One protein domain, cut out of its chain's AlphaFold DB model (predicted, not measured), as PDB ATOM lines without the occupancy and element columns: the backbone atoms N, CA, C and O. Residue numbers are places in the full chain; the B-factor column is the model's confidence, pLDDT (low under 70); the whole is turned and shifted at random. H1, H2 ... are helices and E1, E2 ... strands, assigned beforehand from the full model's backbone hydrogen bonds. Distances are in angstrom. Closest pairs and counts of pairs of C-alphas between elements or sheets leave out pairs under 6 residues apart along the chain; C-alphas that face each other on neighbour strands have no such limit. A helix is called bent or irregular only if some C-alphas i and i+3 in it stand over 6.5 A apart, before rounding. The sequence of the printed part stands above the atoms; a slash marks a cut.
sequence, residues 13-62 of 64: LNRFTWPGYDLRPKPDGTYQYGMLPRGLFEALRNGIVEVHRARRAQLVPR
ATOM      1  N   LEU A  13     132.279 196.183 170.921       85.81
ATOM      2  CA  LEU A  13     133.299 195.142 170.816       85.81
ATOM      3  C   LEU A  13     133.128 194.382 169.501       85.81
ATOM      4  O   LEU A  13     132.186 193.605 169.337       85.81
ATOM      5  N   ASN A  14     134.080 194.572 168.588       86.75
ATOM      6  CA  ASN A  14     134.132 193.831 167.332       86.75
ATOM      7  C   ASN A  14     134.591 192.390 167.573       86.75
ATOM      8  O   ASN A  14     135.625 192.152 168.203       86.75
ATOM      9  N   ARG A  15     133.846 191.429 167.024       87.38
ATOM     10  CA  ARG A  15     134.194 190.006 167.016       87.38
ATOM     11  C   ARG A  15     134.352 189.544 165.573       87.38
ATOM     12  O   ARG A  15     133.396 189.625 164.811       87.38
ATOM     13  N   PHE A  16     135.541 189.060 165.227       88.25
ATOM     14  CA  PHE A  16     135.851 188.561 163.889       88.25
ATOM     15  C   PHE A  16     136.914 187.463 163.915       88.25
ATOM     16  O   PHE A  16     137.700 187.360 164.864       88.25
ATOM     17  N   THR A  17     136.964 186.679 162.842       90.06
ATOM     18  CA  THR A  17     138.029 185.704 162.578       90.06
ATOM     19  C   THR A  17     139.288 186.397 162.063       90.06
ATOM     20  O   THR A  17     139.257 187.129 161.081       90.06
ATOM     21  N   TRP A  18     140.421 186.172 162.727       85.69
ATOM     22  CA  TRP A  18     141.694 186.798 162.369       85.69
ATOM     23  C   TRP A  18     142.423 186.050 161.233       85.69
ATOM     24  O   TRP A  18     142.563 184.828 161.340       85.69
ATOM     25  N   PRO A  19     143.002 186.744 160.227       87.81
ATOM     26  CA  PRO A  19     142.882 188.177 159.935       87.81
ATOM     27  C   PRO A  19     141.534 188.499 159.265       87.81
ATOM     28  O   PRO A  19     141.165 187.867 158.280       87.81
ATOM     29  N   GLY A  20     140.804 189.481 159.804       83.75
ATOM     30  CA  GLY A  20     139.489 189.868 159.283       83.75
ATOM     31  C   GLY A  20     139.582 190.709 158.010       83.75
ATOM     32  O   GLY A  20     140.611 191.335 157.759       83.75
ATOM     33  N   TYR A  21     138.489 190.773 157.247       83.12
ATOM     34  CA  TYR A  21     138.398 191.533 155.990       83.12
ATOM     35  C   TYR A  21     138.756 193.024 156.143       83.12
ATOM     36  O   TYR A  21     139.408 193.603 155.276       83.12
ATOM     37  N   ASP A  22     138.395 193.633 157.277       85.69
ATOM     38  CA  ASP A  22     138.682 195.045 157.568       85.69
ATOM     39  C   ASP A  22     140.176 195.327 157.828       85.69
ATOM     40  O   ASP A  22     140.610 196.485 157.840       85.69
ATOM     41  N   LEU A  23     140.991 194.289 158.046       87.88
ATOM     42  CA  LEU A  23     142.416 194.457 158.286       87.88
ATOM     43  C   LEU A  23     143.171 194.598 156.969       87.88
ATOM     44  O   LEU A  23     143.129 193.736 156.096       87.88
ATOM     45  N   ARG A  24     143.958 195.669 156.863       90.69
ATOM     46  CA  ARG A  24     144.880 195.855 155.742       90.69
ATOM     47  C   ARG A  24     146.263 195.325 156.117       90.69
ATOM     48  O   ARG A  24     146.779 195.721 157.168       90.69
ATOM     49  N   PRO A  25     146.879 194.469 155.285       91.38
ATOM     50  CA  PRO A  25     148.240 194.023 155.526       91.38
ATOM     51  C   PRO A  25     149.212 195.199 155.401       91.38
ATOM     52  O   PRO A  25     149.025 196.115 154.595       91.38
ATOM     53  N   LYS A  26     150.279 195.160 156.194       92.06
ATOM     54  CA  LYS A  26     151.435 196.045 156.039       92.06
ATOM     55  C   LYS A  26     152.205 195.705 154.749       92.06
ATOM     56  O   LYS A  26     152.024 194.615 154.206       92.06
ATOM     57  N   PRO A  27     153.130 196.570 154.283       93.12
ATOM     58  CA  PRO A  27     153.959 196.284 153.103       93.12
ATOM     59  C   PRO A  27     154.773 194.981 153.185       93.12
ATOM     60  O   PRO A  27     155.114 194.411 152.157       93.12
ATOM     61  N   ASP A  28     155.068 194.502 154.398       93.56
ATOM     62  CA  ASP A  28     155.766 193.235 154.667       93.56
ATOM     63  C   ASP A  28     154.825 192.010 154.739       93.56
ATOM     64  O   ASP A  28     155.268 190.909 155.062       93.56
ATOM     65  N   GLY A  29     153.526 192.187 154.474       92.12
ATOM     66  CA  GLY A  29     152.506 191.136 154.530       92.12
ATOM     67  C   GLY A  29     152.007 190.793 155.939       92.12
ATOM     68  O   GLY A  29     151.146 189.928 156.086       92.12
ATOM     69  N   THR A  30     152.511 191.456 156.985       92.44
ATOM     70  CA  THR A  30     152.079 191.215 158.369       92.44
ATOM     71  C   THR A  30     150.891 192.095 158.761       92.44
ATOM     72  O   THR A  30     150.691 193.185 158.230       92.44
ATOM     73  N   TYR A  31     150.113 191.644 159.745       91.25
ATOM     74  CA  TYR A  31     148.969 192.393 160.289       91.25
ATOM     75  C   TYR A  31     149.240 192.990 161.678       91.25
ATOM     76  O   TYR A  31     148.462 193.798 162.180       91.25
ATOM     77  N   GLN A  32     150.345 192.598 162.317       89.81
ATOM     78  CA  GLN A  32     150.698 193.019 163.670       89.81
ATOM     79  C   GLN A  32     151.627 194.239 163.661       89.81
ATOM     80  O   GLN A  32     152.615 194.287 162.925       89.81
ATOM     81  N   TYR A  33     151.327 195.210 164.526       88.00
ATOM     82  CA  TYR A  33     152.124 196.432 164.696       88.00
ATOM     83  C   TYR A  33     153.110 196.365 165.872       88.00
ATOM     84  O   TYR A  33     153.927 197.267 166.032       88.00
ATOM     85  N   GLY A  34     153.073 195.294 166.669       89.69
ATOM     86  CA  GLY A  34     153.954 195.089 167.820       89.69
ATOM     87  C   GLY A  34     153.187 194.734 169.090       89.69
ATOM     88  O   GLY A  34     151.995 194.432 169.051       89.69
ATOM     89  N   MET A  35     153.895 194.759 170.219       92.62
ATOM     90  CA  MET A  35     153.337 194.434 171.532       92.62
ATOM     91  C   MET A  35     152.741 195.666 172.209       92.62
ATOM     92  O   MET A  35     153.310 196.757 172.163       92.62
ATOM     93  N   LEU A  36     151.623 195.470 172.905       90.69
ATOM     94  CA  LEU A  36     151.065 196.494 173.782       90.69
ATOM     95  C   LEU A  36     151.879 196.576 175.083       90.69
ATOM     96  O   LEU A  36     152.232 195.536 175.648       90.69
ATOM     97  N   PRO A  37     152.137 197.786 175.616       94.12
ATOM     98  CA  PRO A  37     152.691 197.937 176.954       94.12
ATOM     99  C   PRO A  37     151.817 197.223 177.990       94.12
ATOM    100  O   PRO A  37     150.589 197.322 177.951       94.12
ATOM    101  N   ARG A  38     152.447 196.549 178.959       94.44
ATOM    102  CA  ARG A  38     151.751 195.737 179.973       94.44
ATOM    103  C   ARG A  38     150.612 196.486 180.670       94.44
ATOM    104  O   ARG A  38     149.504 195.970 180.735       94.44
ATOM    105  N   GLY A  39     150.865 197.708 181.143       94.88
ATOM    106  CA  GLY A  39     149.846 198.504 181.840       94.88
ATOM    107  C   GLY A  39     148.643 198.852 180.957       94.88
ATOM    108  O   GLY A  39     147.506 198.813 181.421       94.88
ATOM    109  N   LEU A  40     148.876 199.117 179.666       91.81
ATOM    110  CA  LEU A  40     147.800 199.369 178.708       91.81
ATOM    111  C   LEU A  40     146.975 198.102 178.461       91.81
ATOM    112  O   LEU A  40     145.749 198.158 178.463       91.81
ATOM    113  N   PHE A  41     147.636 196.954 178.298       93.38
ATOM    114  CA  PHE A  41     146.958 195.669 178.141       93.38
ATOM    115  C   PHE A  41     146.092 195.316 179.361       93.38
ATOM    116  O   PHE A  41     144.953 194.880 179.209       93.38
ATOM    117  N   GLU A  42     146.603 195.534 180.574       95.56
ATOM    118  CA  GLU A  42     145.858 195.284 181.812       95.56
ATOM    119  C   GLU A  42     144.623 196.187 181.927       95.56
ATOM    120  O   GLU A  42     143.534 195.696 182.231       95.56
ATOM    121  N   ALA A  43     144.766 197.478 181.612       93.38
ATOM    122  CA  ALA A  43     143.649 198.421 181.582       93.38
ATOM    123  C   ALA A  43     142.584 198.014 180.549       93.38
ATOM    124  O   ALA A  43     141.394 197.996 180.864       93.38
ATOM    125  N   LEU A  44     143.011 197.615 179.347       92.88
ATOM    126  CA  LEU A  44     142.138 197.113 178.284       92.88
ATOM    127  C   LEU A  44     141.349 195.880 178.715       92.88
ATOM    128  O   LEU A  44     140.124 195.852 178.607       92.88
ATOM    129  N   ARG A  45     142.047 194.868 179.234       92.50
ATOM    130  CA  ARG A  45     141.429 193.629 179.713       92.50
ATOM    131  C   ARG A  45     140.370 193.921 180.771       92.50
ATOM    132  O   ARG A  45     139.268 193.387 180.687       92.50
ATOM    133  N   ASN A  46     140.699 194.755 181.754       93.44
ATOM    134  CA  ASN A  46     139.777 195.077 182.838       93.44
ATOM    135  C   ASN A  46     138.556 195.851 182.321       93.44
ATOM    136  O   ASN A  46     137.434 195.473 182.651       93.44
ATOM    137  N   GLY A  47     138.754 196.841 181.442       90.44
ATOM    138  CA  GLY A  47     137.662 197.597 180.821       90.44
ATOM    139  C   GLY A  47     136.695 196.710 180.032       90.44
ATOM    140  O   GLY A  47     135.485 196.788 180.232       90.44
ATOM    141  N   ILE A  48     137.213 195.787 179.211       88.50
ATOM    142  CA  ILE A  48     136.385 194.826 178.459       88.50
ATOM    143  C   ILE A  48     135.548 193.961 179.412       88.50
ATOM    144  O   ILE A  48     134.347 193.784 179.204       88.50
ATOM    145  N   VAL A  49     136.166 193.431 180.474       90.06
ATOM    146  CA  VAL A  49     135.483 192.583 181.464       90.06
ATOM    147  C   VAL A  49     134.381 193.352 182.191       90.06
ATOM    148  O   VAL A  49     133.288 192.815 182.374       90.06
ATOM    149  N   GLU A  50     134.637 194.596 182.599       90.00
ATOM    150  CA  GLU A  50     133.643 195.427 183.280       90.00
ATOM    151  C   GLU A  50     132.448 195.752 182.384       90.00
ATOM    152  O   GLU A  50     131.302 195.567 182.803       90.00
ATOM    153  N   VAL A  51     132.687 196.171 181.138       86.19
ATOM    154  CA  VAL A  51     131.597 196.513 180.215       86.19
ATOM    155  C   VAL A  51     130.777 195.275 179.838       86.19
ATOM    156  O   VAL A  51     129.543 195.341 179.784       86.19
ATOM    157  N   HIS A  52     131.433 194.123 179.665       82.75
ATOM    158  CA  HIS A  52     130.746 192.856 179.433       82.75
ATOM    159  C   HIS A  52     129.864 192.455 180.628       82.75
ATOM    160  O   HIS A  52     128.688 192.137 180.448       82.75
ATOM    161  N   ARG A  53     130.385 192.540 181.862       84.25
ATOM    162  CA  ARG A  53     129.614 192.264 183.093       84.25
ATOM    163  C   ARG A  53     128.423 193.200 183.260       84.25
ATOM    164  O   ARG A  53     127.356 192.761 183.677       84.25
ATOM    165  N   ALA A  54     128.589 194.471 182.908       83.38
ATOM    166  CA  ALA A  54     127.528 195.467 182.976       83.38
ATOM    167  C   ALA A  54     126.447 195.295 181.888       83.38
ATOM    168  O   ALA A  54     125.477 196.052 181.901       83.38
ATOM    169  N   ARG A  55     126.597 194.341 180.948       73.50
ATOM    170  CA  ARG A  55     125.762 194.188 179.736       73.50
ATOM    171  C   ARG A  55     125.664 195.475 178.905       73.50
ATOM    172  O   ARG A  55     124.654 195.721 178.254       73.50
ATOM    173  N   ARG A  56     126.709 196.305 178.949       73.69
ATOM    174  CA  ARG A  56     126.780 197.591 178.233       73.69
ATOM    175  C   ARG A  56     127.577 197.513 176.933       73.69
ATOM    176  O   ARG A  56     127.611 198.497 176.208       73.69
ATOM    177  N   ALA A  57     128.215 196.378 176.655       75.00
ATOM    178  CA  ALA A  57     128.944 196.165 175.411       75.00
ATOM    179  C   ALA A  57     127.979 195.662 174.344       75.00
ATOM    180  O   ALA A  57     127.363 194.605 174.508       75.00
ATOM    181  N   GLN A  58     127.910 196.379 173.229       81.62
ATOM    182  CA  GLN A  58     127.341 195.849 172.003       81.62
ATOM    183  C   GLN A  58     128.405 194.984 171.315       81.62
ATOM    184  O   GLN A  58     129.463 195.476 170.928       81.62
ATOM    185  N   LEU A  59     128.147 193.679 171.200       80.69
ATOM    186  CA  LEU A  59     128.986 192.781 170.406       80.69
ATOM    187  C   LEU A  59     128.599 192.918 168.937       80.69
ATOM    188  O   LEU A  59     127.447 192.668 168.581       80.69
ATOM    189  N   VAL A  60     129.563 193.283 168.100       82.50
ATOM    190  CA  VAL A  60     129.358 193.461 166.663       82.50
ATOM    191  C   VAL A  60     130.088 192.335 165.928       82.50
ATOM    192  O   VAL A  60     131.321 192.304 165.945       82.50
ATOM    193  N   PRO A  61     129.362 191.367 165.336       80.38
ATOM    194  CA  PRO A  61     129.969 190.364 164.472       80.38
ATOM    195  C   PRO A  61     130.467 191.033 163.188       80.38
ATOM    196  O   PRO A  61     129.774 191.866 162.606       80.38
ATOM    197  N   ARG A  62     131.683 190.686 162.773       80.00
ATOM    198  CA  ARG A  62     132.389 191.273 161.624       80.00
ATOM    199  C   ARG A  62     133.007 190.178 160.741       80.00
ATOM    200  O   ARG A  62     134.144 190.301 160.300       80.00
TER     201      ARG A  62
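AT A GLANCE: This is residues 13 to 62 of the 64 residues of an uncharacterized protein of Brucella thiophenivorans (UniProt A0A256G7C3). The model is a flat, open ring with an empty middle: the short strands E1 and E2 lie side by side at one place on it, H1 makes one side, and the long link of residues 16 to 37 makes most of the rest. H1 is a single helix whose first residues, 38 to 47, stand free, and the link sticks out farthest at residues 24 to 29. The printed part has 50 residues with one named helix and two named strands, in the order E1, H1, E2; the sheet has the order E1, E2 and is parallel. The class is mixed, helices and strands, with 23 residues in named elements, under half of those printed. The whole is loose, with a radius of gyration of the C-alphas of 13.7 A and spans of 40 by 27 by 10 A.

IN THESE COORDINATES: The sheet is made of E1, residues 13 to 15, and E2, residues 58 to 61. E1 begins at C-alpha 13 at (133.299, 195.142, 170.816), and E2, 9.7 A from first to last C-alpha, ends at C-alpha 61 at (129.969, 190.364, 164.472). H1, residues 38 to 53, is 22.6 A from first to last C-alpha and begins at C-alpha 38 at (151.751, 195.737, 179.973). It is not bent.

HOW THE PARTS SIT: E1 and E2 are parallel neighbours, with 23 degrees between their N-to-C directions. The C-alphas of Asn 14 and Val 60 face each other at 4.8 A. N 13 and O 58 are within hydrogen-bond range at 2.9 A, and so are N 60 and O 13 at 2.9 A. E1, H1 and E2 form a strand-helix-strand unit, two parallel neighbour strands with a helix between them along the chain, and its crossover is right-handed. The link from H1 to E2 is tight, with 4 residues between them. In H1 every O i to N i+4 pair is within hydrogen-bond range.

THE WHOLE: The outline is flat, and the two C-alphas farthest apart, those of Asp 28 and Ala 54, are 40.0 A apart. The first and last printed C-alphas, those of Leu 13 and Arg 62, are 10.0 A apart. The link from E1 to H1 is long, with 22 residues between them; the C-alphas of these residues, 16 to 37, lie 10 to 21 A from the mean of the C-alphas. Residues 24 to 29 stand free, and so do residues 33 to 47, of which 38 to 47 belong to H1. The printed part has no cut. The mean pLDDT of the printed part is 88.0, that of E2 is 81, and no printed residue is under 70.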